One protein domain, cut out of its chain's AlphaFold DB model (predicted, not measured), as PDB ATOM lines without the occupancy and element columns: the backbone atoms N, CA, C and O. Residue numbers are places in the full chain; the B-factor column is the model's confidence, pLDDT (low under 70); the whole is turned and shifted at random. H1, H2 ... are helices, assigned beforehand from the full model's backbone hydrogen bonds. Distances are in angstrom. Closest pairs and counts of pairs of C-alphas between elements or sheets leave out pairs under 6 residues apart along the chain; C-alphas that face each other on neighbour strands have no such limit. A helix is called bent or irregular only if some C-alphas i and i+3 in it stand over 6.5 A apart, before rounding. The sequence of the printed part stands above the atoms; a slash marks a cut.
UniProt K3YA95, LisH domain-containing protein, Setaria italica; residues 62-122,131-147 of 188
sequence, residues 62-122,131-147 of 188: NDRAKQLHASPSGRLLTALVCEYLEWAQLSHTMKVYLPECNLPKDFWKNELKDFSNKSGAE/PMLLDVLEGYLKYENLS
ATOM      1  N   ASN A  62      91.108  20.933  88.104       73.88
ATOM      2  CA  ASN A  62      90.497  21.558  86.922       73.88
ATOM      3  C   ASN A  62      90.200  20.634  85.717       73.88
ATOM      4  O   ASN A  62      90.853  20.695  84.672       73.88
ATOM      5  N   ASP A  63      89.108  19.867  85.800       81.56
ATOM      6  CA  ASP A  63      88.618  19.019  84.699       81.56
ATOM      7  C   ASP A  63      88.378  19.771  83.380       81.56
ATOM      8  O   ASP A  63      88.540  19.202  82.301       81.56
ATOM      9  N   ARG A  64      88.040  21.067  83.430       87.38
ATOM     10  CA  ARG A  64      87.869  21.892  82.223       87.38
ATOM     11  C   ARG A  64      89.206  22.170  81.525       87.38
ATOM     12  O   ARG A  64      89.237  22.222  80.297       87.38
ATOM     13  N   ALA A  65      90.302  22.305  82.273       86.06
ATOM     14  CA  ALA A  65      91.648  22.352  81.704       86.06
ATOM     15  C   ALA A  65      92.046  20.983  81.127       86.06
ATOM     16  O   ALA A  65      92.482  20.911  79.981       86.06
ATOM     17  N   LYS A  66      91.786  19.883  81.852       85.00
ATOM     18  CA  LYS A  66      92.019  18.512  81.351       85.00
ATOM     19  C   LYS A  66      91.283  18.250  80.022       85.00
ATOM     20  O   LYS A  66      91.888  17.754  79.073       85.00
ATOM     21  N   GLN A  67      90.018  18.667  79.908       88.94
ATOM     22  CA  GLN A  67      89.233  18.602  78.664       88.94
ATOM     23  C   GLN A  67      89.821  19.461  77.531       88.94
ATOM     24  O   GLN A  67      89.851  19.018  76.384       88.94
ATOM     25  N   LEU A  68      90.314  20.669  77.829       89.12
ATOM     26  CA  LEU A  68      90.962  21.538  76.841       89.12
ATOM     27  C   LEU A  68      92.235  20.886  76.269       89.12
ATOM     28  O   LEU A  68      92.404  20.820  75.048       89.12
ATOM     29  N   HIS A  69      93.100  20.361  77.141       89.00
ATOM     30  CA  HIS A  69      94.405  19.783  76.789       89.00
ATOM     31  C   HIS A  69      94.320  18.445  76.027       89.00
ATOM     32  O   HIS A  69      95.292  18.035  75.384       89.00
ATOM     33  N   ALA A  70      93.156  17.789  76.019       88.50
ATOM     34  CA  ALA A  70      92.898  16.651  75.135       88.50
ATOM     35  C   ALA A  70      93.020  17.037  73.643       88.50
ATOM     36  O   ALA A  70      93.425  16.220  72.816       88.50
ATOM     37  N   SER A  71      92.733  18.298  73.293       93.19
ATOM     38  CA  SER A  71      92.898  18.817  71.931       93.19
ATOM     39  C   SER A  71      94.309  19.394  71.695       93.19
ATOM     40  O   SER A  71      94.827  20.099  72.565       93.19
ATOM     41  N   PRO A  72      94.933  19.185  70.514       90.94
ATOM     42  CA  PRO A  72      96.216  19.819  70.181       90.94
ATOM     43  C   PRO A  72      96.146  21.351  70.237       90.94
ATOM     44  O   PRO A  72      97.008  21.992  70.830       90.94
ATOM     45  N   SER A  73      95.069  21.944  69.707       91.75
ATOM     46  CA  SER A  73      94.839  23.393  69.751       91.75
ATOM     47  C   SER A  73      94.715  23.931  71.179       91.75
ATOM     48  O   SER A  73      95.134  25.053  71.445       91.75
ATOM     49  N   GLY A  74      94.168  23.139  72.108       92.81
ATOM     50  CA  GLY A  74      94.071  23.496  73.521       92.81
ATOM     51  C   GLY A  74      95.413  23.447  74.249       92.81
ATOM     52  O   GLY A  74      95.680  24.326  75.061       92.81
ATOM     53  N   ARG A  75      96.296  22.491  73.925       92.38
ATOM     54  CA  ARG A  75      97.673  22.496  74.457       92.38
ATOM     55  C   ARG A  75      98.493  23.654  73.906       92.38
ATOM     56  O   ARG A  75      99.159  24.322  74.688       92.38
ATOM     57  N   LEU A  76      98.374  23.951  72.610       92.31
ATOM     58  CA  LEU A  76      99.000  25.126  72.000       92.31
ATOM     59  C   LEU A  76      98.493  26.437  72.627       92.31
ATOM     60  O   LEU A  76      99.299  27.307  72.945       92.31
ATOM     61  N   LEU A  77      97.182  26.569  72.863       94.19
ATOM     62  CA  LEU A  77      96.606  27.717  73.570       94.19
ATOM     63  C   LEU A  77      97.232  27.884  74.961       94.19
ATOM     64  O   LEU A  77      97.718  28.965  75.286       94.19
ATOM     65  N   THR A  78      97.269  26.820  75.767       93.50
ATOM     66  CA  THR A  78      97.868  26.894  77.105       93.50
ATOM     67  C   THR A  78      99.381  27.133  77.050       93.50
ATOM     68  O   THR A  78      99.920  27.838  77.901       93.50
ATOM     69  N   ALA A  79     100.075  26.635  76.025       93.75
ATOM     70  CA  ALA A  79     101.496  26.892  75.824       93.75
ATOM     71  C   ALA A  79     101.790  28.370  75.492       93.75
ATOM     72  O   ALA A  79     102.718  28.945  76.058       93.75
ATOM     73  N   LEU A  80     100.957  29.013  74.665       93.88
ATOM     74  CA  LEU A  80     101.021  30.458  74.395       93.88
ATOM     75  C   LEU A  80     100.688  31.302  75.640       93.88
ATOM     76  O   LEU A  80     101.277  32.361  75.842       93.88
ATOM     77  N   VAL A  81      99.782  30.835  76.509       95.25
ATOM     78  CA  VAL A  81      99.538  31.474  77.817       95.25
ATOM     79  C   VAL A  81     100.772  31.362  78.720       95.25
ATOM     80  O   VAL A  81     101.138  32.342  79.363       95.25
ATOM     81  N   CYS A  82     101.445  30.208  78.749       94.31
ATOM     82  CA  CYS A  82     102.677  30.031  79.521       94.31
ATOM     83  C   CYS A  82     103.803  30.956  79.028       94.31
ATOM     84  O   CYS A  82     104.451  31.610  79.841       94.31
ATOM     85  N   GLU A  83     104.005  31.074  77.715       93.75
ATOM     86  CA  GLU A  83     105.014  31.977  77.147       93.75
ATOM     87  C   GLU A  83     104.729  33.449  77.466       93.75
ATOM     88  O   GLU A  83     105.637  34.155  77.900       93.75
ATOM     89  N   TYR A  84     103.467  33.885  77.400       94.50
ATOM     90  CA  TYR A  84     103.080  35.213  77.879       94.50
ATOM     91  C   TYR A  84     103.396  35.422  79.374       94.50
ATOM     92  O   TYR A  84     103.871  36.493  79.755       94.50
ATOM     93  N   LEU A  85     103.167  34.417  80.232       94.81
ATOM     94  CA  LEU A  85     103.497  34.493  81.662       94.81
ATOM     95  C   LEU A  85     105.017  34.536  81.923       94.81
ATOM     96  O   LEU A  85     105.434  35.225  82.857       94.81
ATOM     97  N   GLU A  86     105.841  33.841  81.128       92.81
ATOM     98  CA  GLU A  86     107.311  33.925  81.219       92.81
ATOM     99  C   GLU A  86     107.807  35.300  80.728       92.81
ATOM    100  O   GLU A  86     108.533  35.979  81.457       92.81
ATOM    101  N   TRP A  87     107.324  35.768  79.570       92.75
ATOM    102  CA  TRP A  87     107.634  37.087  78.997       92.75
ATOM    103  C   TRP A  87     107.263  38.244  79.941       92.75
ATOM    104  O   TRP A  87     108.059  39.153  80.170       92.75
ATOM    105  N   ALA A  88     106.083  38.177  80.565       93.00
ATOM    106  CA  ALA A  88     105.616  39.154  81.550       93.00
ATOM    107  C   ALA A  88     106.268  39.001  82.946       93.00
ATOM    108  O   ALA A  88     105.887  39.708  83.880       93.00
ATOM    109  N   GLN A  89     107.236  38.087  83.108       91.69
ATOM    110  CA  GLN A  89     107.967  37.807  84.353       91.69
ATOM    111  C   GLN A  89     107.070  37.376  85.535       91.69
ATOM    112  O   GLN A  89     107.425  37.533  86.706       91.69
ATOM    113  N   LEU A  90     105.906  36.784  85.250       92.94
ATOM    114  CA  LEU A  90     104.886  36.400  86.234       92.94
ATOM    115  C   LEU A  90     105.183  35.031  86.876       92.94
ATOM    116  O   LEU A  90     104.328  34.148  86.947       92.94
ATOM    117  N   SER A  91     106.407  34.856  87.379       90.50
ATOM    118  CA  SER A  91     106.939  33.585  87.899       90.50
ATOM    119  C   SER A  91     106.110  32.976  89.041       90.50
ATOM    120  O   SER A  91     105.855  31.773  89.042       90.50
ATOM    121  N   HIS A  92     105.623  33.791  89.982       92.94
ATOM    122  CA  HIS A  92     104.740  33.327  91.062       92.94
ATOM    123  C   HIS A  92     103.373  32.866  90.536       92.94
ATOM    124  O   HIS A  92     102.803  31.917  91.063       92.94
ATOM    125  N   THR A  93     102.863  33.498  89.472       93.38
ATOM    126  CA  THR A  93     101.641  33.055  88.789       93.38
ATOM    127  C   THR A  93     101.885  31.731  88.074       93.38
ATOM    128  O   THR A  93     101.080  30.821  88.219       93.38
ATOM    129  N   MET A  94     103.016  31.577  87.374       91.44
ATOM    130  CA  MET A  94     103.397  30.332  86.692       91.44
ATOM    131  C   MET A  94     103.470  29.135  87.657       91.44
ATOM    132  O   MET A  94     102.894  28.086  87.372       91.44
ATOM    133  N   LYS A  95     104.110  29.316  88.825       90.00
ATOM    134  CA  LYS A  95     104.231  28.299  89.894       90.00
ATOM    135  C   LYS A  95     102.898  27.832  90.491       90.00
ATOM    136  O   LYS A  95     102.866  26.812  91.162       90.00
ATOM    137  N   VAL A  96     101.815  28.568  90.258       90.38
ATOM    138  CA  VAL A  96     100.449  28.200  90.663       90.38
ATOM    139  C   VAL A  96      99.646  27.692  89.460       90.38
ATOM    140  O   VAL A  96      98.885  26.740  89.571       90.38
ATOM    141  N   TYR A  97      99.835  28.306  88.291       90.69
ATOM    142  CA  TYR A  97      99.075  28.032  87.076       90.69
ATOM    143  C   TYR A  97      99.330  26.634  86.504       90.69
ATOM    144  O   TYR A  97      98.373  25.934  86.185       90.69
ATOM    145  N   LEU A  98     100.596  26.213  86.395       89.69
ATOM    146  CA  LEU A  98     100.943  24.876  85.897       89.69
ATOM    147  C   LEU A  98     100.305  23.761  86.756       89.69
ATOM    148  O   LEU A  98      99.562  22.953  86.188       89.69
ATOM    149  N   PRO A  99     100.476  23.750  88.097       84.88
ATOM    150  CA  PRO A  99      99.778  22.796  88.954       84.88
ATOM    151  C   PRO A  99      98.242  22.906  88.880       84.88
ATOM    152  O   PRO A  99      97.576  21.894  88.670       84.88
ATOM    153  N   GLU A 100      97.644  24.105  88.944       86.25
ATOM    154  CA  GLU A 100      96.174  24.266  88.867       86.25
ATOM    155  C   GLU A 100      95.557  23.859  87.515       86.25
ATOM    156  O   GLU A 100      94.345  23.632  87.426       86.25
ATOM    157  N   CYS A 101      96.371  23.727  86.469       86.31
ATOM    158  CA  CYS A 101      95.983  23.194  85.165       86.31
ATOM    159  C   CYS A 101      96.391  21.724  84.941       86.31
ATOM    160  O   CYS A 101      96.133  21.201  83.852       86.31
ATOM    161  N   ASN A 102      96.974  21.054  85.947       82.88
ATOM    162  CA  ASN A 102      97.482  19.678  85.885       82.88
ATOM    163  C   ASN A 102      98.528  19.495  84.757       82.88
ATOM    164  O   ASN A 102      98.464  18.540  83.978       82.88
ATOM    165  N   LEU A 103      99.464  20.443  84.629       83.94
ATOM    166  CA  LEU A 103     100.461  20.490  83.554       83.94
ATOM    167  C   LEU A 103     101.883  20.239  84.074       83.94
ATOM    168  O   LEU A 103     102.287  20.895  85.035       83.94
ATOM    169  N   PRO A 104     102.680  19.378  83.409       83.25
ATOM    170  CA  PRO A 104     104.090  19.216  83.738       83.25
ATOM    171  C   PRO A 104     104.870  20.523  83.582       83.25
ATOM    172  O   PRO A 104     104.629  21.316  82.665       83.25
ATOM    173  N   LYS A 105     105.872  20.707  84.437       84.00
ATOM    174  CA  LYS A 105     106.841  21.798  84.329       84.00
ATOM    175  C   LYS A 105     107.486  21.833  82.935       84.00
ATOM    176  O   LYS A 105     107.793  20.796  82.354       84.00
ATOM    177  N   ASP A 106     107.641  23.038  82.386       86.88
ATOM    178  CA  ASP A 106     108.244  23.321  81.071       86.88
ATOM    179  C   ASP A 106     107.602  22.641  79.830       86.88
ATOM    180  O   ASP A 106     108.100  22.839  78.720       86.88
ATOM    181  N   PHE A 107     106.463  21.930  79.947       87.44
ATOM    182  CA  PHE A 107     105.816  21.218  78.818       87.44
ATOM    183  C   PHE A 107     105.610  22.104  77.572       87.44
ATOM    184  O   PHE A 107     105.760  21.665  76.429       87.44
ATOM    185  N   TRP A 108     105.281  23.374  77.812       89.94
ATOM    186  CA  TRP A 108     104.919  24.364  76.810       89.94
ATOM    187  C   TRP A 108     106.083  24.731  75.885       89.94
ATOM    188  O   TRP A 108     105.848  25.079  74.728       89.94
ATOM    189  N   LYS A 109     107.335  24.589  76.343       90.31
ATOM    190  CA  LYS A 109     108.533  24.840  75.525       90.31
ATOM    191  C   LYS A 109     108.628  23.853  74.359       90.31
ATOM    192  O   LYS A 109     109.056  24.234  73.271       90.31
ATOM    193  N   ASN A 110     108.152  22.621  74.548       87.56
ATOM    194  CA  ASN A 110     108.078  21.624  73.481       87.56
ATOM    195  C   ASN A 110     106.942  21.941  72.497       87.56
ATOM    196  O   ASN A 110     107.207  22.018  71.302       87.56
ATOM    197  N   GLU A 111     105.720  22.205  72.977       89.19
ATOM    198  CA  GLU A 111     104.571  22.572  72.120       89.19
ATOM    199  C   GLU A 111     104.851  23.839  71.279       89.19
ATOM    200  O   GLU A 111     104.533  23.874  70.090       89.19
ATOM    201  N   LEU A 112     105.518  24.861  71.841       88.12
ATOM    202  CA  LEU A 112     105.886  26.070  71.089       88.12
ATOM    203  C   LEU A 112     107.047  25.864  70.117       88.12
ATOM    204  O   LEU A 112     107.005  26.424  69.024       88.12
ATOM    205  N   LYS A 113     108.046  25.034  70.447       86.38
ATOM    206  CA  LYS A 113     109.076  24.625  69.479       86.38
ATOM    207  C   LYS A 113     108.429  23.925  68.282       86.38
ATOM    208  O   LYS A 113     108.685  24.276  67.133       86.38
ATOM    209  N   ASP A 114     107.517  23.001  68.561       82.31
ATOM    210  CA  ASP A 114     106.753  22.276  67.554       82.31
ATOM    211  C   ASP A 114     105.829  23.178  66.724       82.31
ATOM    212  O   ASP A 114     105.530  22.841  65.579       82.31
ATOM    213  N   PHE A 115     105.369  24.304  67.269       83.38
ATOM    214  CA  PHE A 115     104.611  25.324  66.544       83.38
ATOM    215  C   PHE A 115     105.520  26.219  65.683       83.38
ATOM    216  O   PHE A 115     105.232  26.410  64.503       83.38
ATOM    217  N   SER A 116     106.646  26.696  66.227       80.81
ATOM    218  CA  SER A 116     107.623  27.550  65.527       80.81
ATOM    219  C   SER A 116     108.236  26.850  64.310       80.81
ATOM    220  O   SER A 116     108.336  27.432  63.230       80.81
ATOM    221  N   ASN A 117     108.551  25.557  64.451       76.69
ATOM    222  CA  ASN A 117     109.034  24.715  63.355       76.69
ATOM    223  C   ASN A 117     108.002  24.590  62.215       76.69
ATOM    224  O   ASN A 117     108.373  24.488  61.049       76.69
ATOM    225  N   LYS A 118     106.700  24.596  62.538       70.62
ATOM    226  CA  LYS A 118     105.598  24.465  61.564       70.62
ATOM    227  C   LYS A 118     105.220  25.797  60.907       70.62
ATOM    228  O   LYS A 118     104.678  25.782  59.806       70.62
ATOM    229  N   SER A 119     105.503  26.933  61.548       63.28
ATOM    230  CA  SER A 119     105.266  28.274  60.992       63.28
ATOM    231  C   SER A 119     106.439  28.823  60.168       63.28
ATOM    232  O   SER A 119     106.311  29.893  59.577       63.28
ATOM    233  N   GLY A 120     107.571  28.108  60.110       58.56
ATOM    234  CA  GLY A 120     108.795  28.567  59.441       58.56
ATOM    235  C   GLY A 120     109.543  29.665  60.206       58.56
ATOM    236  O   GLY A 120     110.453  30.285  59.661       58.56
ATOM    237  N   ALA A 121     109.172  29.915  61.464       56.81
ATOM    238  CA  ALA A 121     109.775  30.930  62.316       56.81
ATOM    239  C   ALA A 121     111.054  30.404  62.999       56.81
ATOM    240  O   ALA A 121     111.131  30.336  64.227       56.81
ATOM    241  N   GLU A 122     112.073  30.041  62.212       46.38
ATOM    242  CA  GLU A 122     113.438  29.844  62.727       46.38
ATOM    243  C   GLU A 122     114.094  31.203  63.012       46.38
ATOM    244  O   GLU A 122     114.923  31.713  62.262       46.38
ATOM    245  N   PRO A 131     105.371  38.934  73.044       91.31
ATOM    246  CA  PRO A 131     105.026  37.538  73.295       91.31
ATOM    247  C   PRO A 131     104.413  36.885  72.043       91.31
ATOM    248  O   PRO A 131     103.673  37.531  71.298       91.31
ATOM    249  N   MET A 132     104.663  35.596  71.818       89.12
ATOM    250  CA  MET A 132     104.114  34.806  70.703       89.12
ATOM    251  C   MET A 132     102.583  34.866  70.641       89.12
ATOM    252  O   MET A 132     102.001  34.869  69.555       89.12
ATOM    253  N   LEU A 133     101.918  34.959  71.798       92.38
ATOM    254  CA  LEU A 133     100.464  35.125  71.885       92.38
ATOM    255  C   LEU A 133      99.957  36.408  71.187       92.38
ATOM    256  O   LEU A 133      98.851  36.405  70.643       92.38
ATOM    257  N   LEU A 134     100.757  37.484  71.152       91.69
ATOM    258  CA  LEU A 134     100.410  38.723  70.447       91.69
ATOM    259  C   LEU A 134     100.475  38.539  68.925       91.69
ATOM    260  O   LEU A 134      99.541  38.938  68.234       91.69
ATOM    261  N   ASP A 135     101.513  37.877  68.407       89.88
ATOM    262  CA  ASP A 135     101.653  37.611  66.965       89.88
ATOM    263  C   ASP A 135     100.488  36.769  66.427       89.88
ATOM    264  O   ASP A 135      99.990  37.012  65.325       89.88
ATOM    265  N   VAL A 136     100.023  35.793  67.216       91.38
ATOM    266  CA  VAL A 136      98.863  34.951  66.884       91.38
ATOM    267  C   VAL A 136      97.575  35.781  66.833       91.38
ATOM    268  O   VAL A 136      96.792  35.638  65.890       91.38
ATOM    269  N   LEU A 137      97.367  36.685  67.798       92.69
ATOM    270  CA  LEU A 137      96.218  37.596  67.815       92.69
ATOM    271  C   LEU A 137      96.256  38.587  66.640       92.69
ATOM    272  O   LEU A 137      95.253  38.766  65.949       92.69
ATOM    273  N   GLU A 138      97.411  39.193  66.364       92.06
ATOM    274  CA  GLU A 138      97.586  40.063  65.203       92.06
ATOM    275  C   GLU A 138      97.378  39.313  63.883       92.06
ATOM    276  O   GLU A 138      96.744  39.843  62.971       92.06
ATOM    277  N   GLY A 139      97.885  38.082  63.767       90.50
ATOM    278  CA  GLY A 139      97.693  37.222  62.598       90.50
ATOM    279  C   GLY A 139      96.216  36.925  62.337       90.50
ATOM    280  O   GLY A 139      95.756  37.062  61.201       90.50
ATOM    281  N   TYR A 140      95.456  36.611  63.391       91.38
ATOM    282  CA  TYR A 140      94.003  36.449  63.316       91.38
ATOM    283  C   TYR A 140      93.312  37.736  62.836       91.38
ATOM    284  O   TYR A 140      92.561  37.697  61.863       91.38
ATOM    285  N   LEU A 141      93.609  38.889  63.447       92.25
ATOM    286  CA  LEU A 141      92.988  40.170  63.079       92.25
ATOM    287  C   LEU A 141      93.322  40.589  61.636       92.25
ATOM    288  O   LEU A 141      92.450  41.083  60.916       92.25
ATOM    289  N   LYS A 142      94.559  40.355  61.177       92.25
ATOM    290  CA  LYS A 142      94.988  40.602  59.787       92.25
ATOM    291  C   LYS A 142      94.234  39.699  58.801       92.25
ATOM    292  O   LYS A 142      93.771  40.182  57.767       92.25
ATOM    293  N   TYR A 143      94.059  38.417  59.133       89.56
ATOM    294  CA  TYR A 143      93.267  37.477  58.334       89.56
ATOM    295  C   TYR A 143      91.779  37.857  58.292       89.56
ATOM    296  O   TYR A 143      91.178  37.859  57.214       89.56
ATOM    297  N   GLU A 144      91.187  38.226  59.433       89.69
ATOM    298  CA  GLU A 144      89.772  38.586  59.514       89.69
ATOM    299  C   GLU A 144      89.466  39.793  58.619       89.69
ATOM    300  O   GLU A 144      88.595  39.696  57.752       89.69
ATOM    301  N   ASN A 145      90.239  40.879  58.735       86.19
ATOM    302  CA  ASN A 145      90.100  42.062  57.880       86.19
ATOM    303  C   ASN A 145      90.157  41.701  56.384       86.19
ATOM    304  O   ASN A 145      89.270  42.083  55.618       86.19
ATOM    305  N   LEU A 146      91.142  40.893  55.974       85.88
ATOM    306  CA  LEU A 146      91.300  40.458  54.581       85.88
ATOM    307  C   LEU A 146      90.112  39.602  54.091       85.88
ATOM    308  O   LEU A 146      89.734  39.667  52.917       85.88
ATOM    309  N   SER A 147      89.495  38.821  54.984       80.12
ATOM    310  CA  SER A 147      88.276  38.057  54.695       80.12
ATOM    311  C   SER A 147      87.042  38.960  54.551       80.12
ATOM    312  O   SER A 147      86.254  38.781  53.617       80.12
TER     313      SER A 147
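AT A GLANCE: This is residues 62 to 122 and 131 to 147 of the 188 residues of the protein "LisH domain-containing protein" of Setaria italica (UniProt K3YA95). One long helix, H2, runs through the middle, and the other four helices are set round it: H3 folds back beside it as a helical hairpin, H4 packs on it at a wide angle, and H1 makes a corner at its beginning. H5 meets H2 only with its first residues and then leads away as an arm, with residues 137 to 147 sticking out from the body. The printed part has 78 residues with five named helices, H1 to H5 in order along the chain, and no named strand; its class is all helix. The whole is only just compact, close to loose, with a radius of gyration of the C-alphas of 13.4 A, and it spans 39 by 27 by 22 A.

IN THESE COORDINATES: H2 is residues 72 to 87, 22.5 A from first to last C-alpha, and begins with C-alpha 72 at (96.216, 19.819, 70.181). H5, residues 132 to 147, is 22.8 A long and ends with C-alpha 147 at (88.276, 38.057, 54.695). H4 is residues 107 to 119, 19.2 A, and H3 is residues 91 to 100, 14.3 A. H3 is neither bent nor irregular, but only just: C-alphas 95 and 98 are 6.2 A apart. H1, residues 63 to 69, is 9.8 A long and begins with C-alpha 63 at (88.618, 19.019, 84.699).

HOW THE PARTS SIT: H2 is the hub and touches the four other helices. H4 touches it about perpendicular, at 73 degrees; the closest C-alphas, those of Ala 79 and Trp 108, are 4.4 A apart. H3 touches residues 82 to 86 of H2 alone, closest at the C-alphas of Leu 85 and Met 94, 6.5 A apart; this hairpin has a shallow tilt of 23 degrees, opposite ways. H5, with residues 132 to 133 alone, touches residues 80 to 84 of H2 at a steep tilt of 56 degrees, opposite ways; the C-alphas of Leu 80 and Leu 133 come closest, at 5.3 A. H1 and H2 touch only at the corner by their link, about perpendicular at 85 degrees, with the C-alphas of His 69 and Arg 75 closest at 4.8 A. H3 is apart from H4 and from H5, and H1 is apart from H3, H4 and H5. In H1, H2 and H5 every O i to N i+4 pair is within hydrogen-bond range; in H3 4 of 6 are, and in H4 8 of 9.

THE WHOLE: The two C-alphas farthest apart, those of His 92 and Ser 147, are 40.2 A apart. Residues 123 to 130 are cut out, and C-alphas 122 and 131 are 15.5 A apart across the cut. The links H1 to H2 and H2 to H3 are tight, and H3 to H4 is short. The mean pLDDT of the printed part is 87.3, and residues 119 to 122 are under 70.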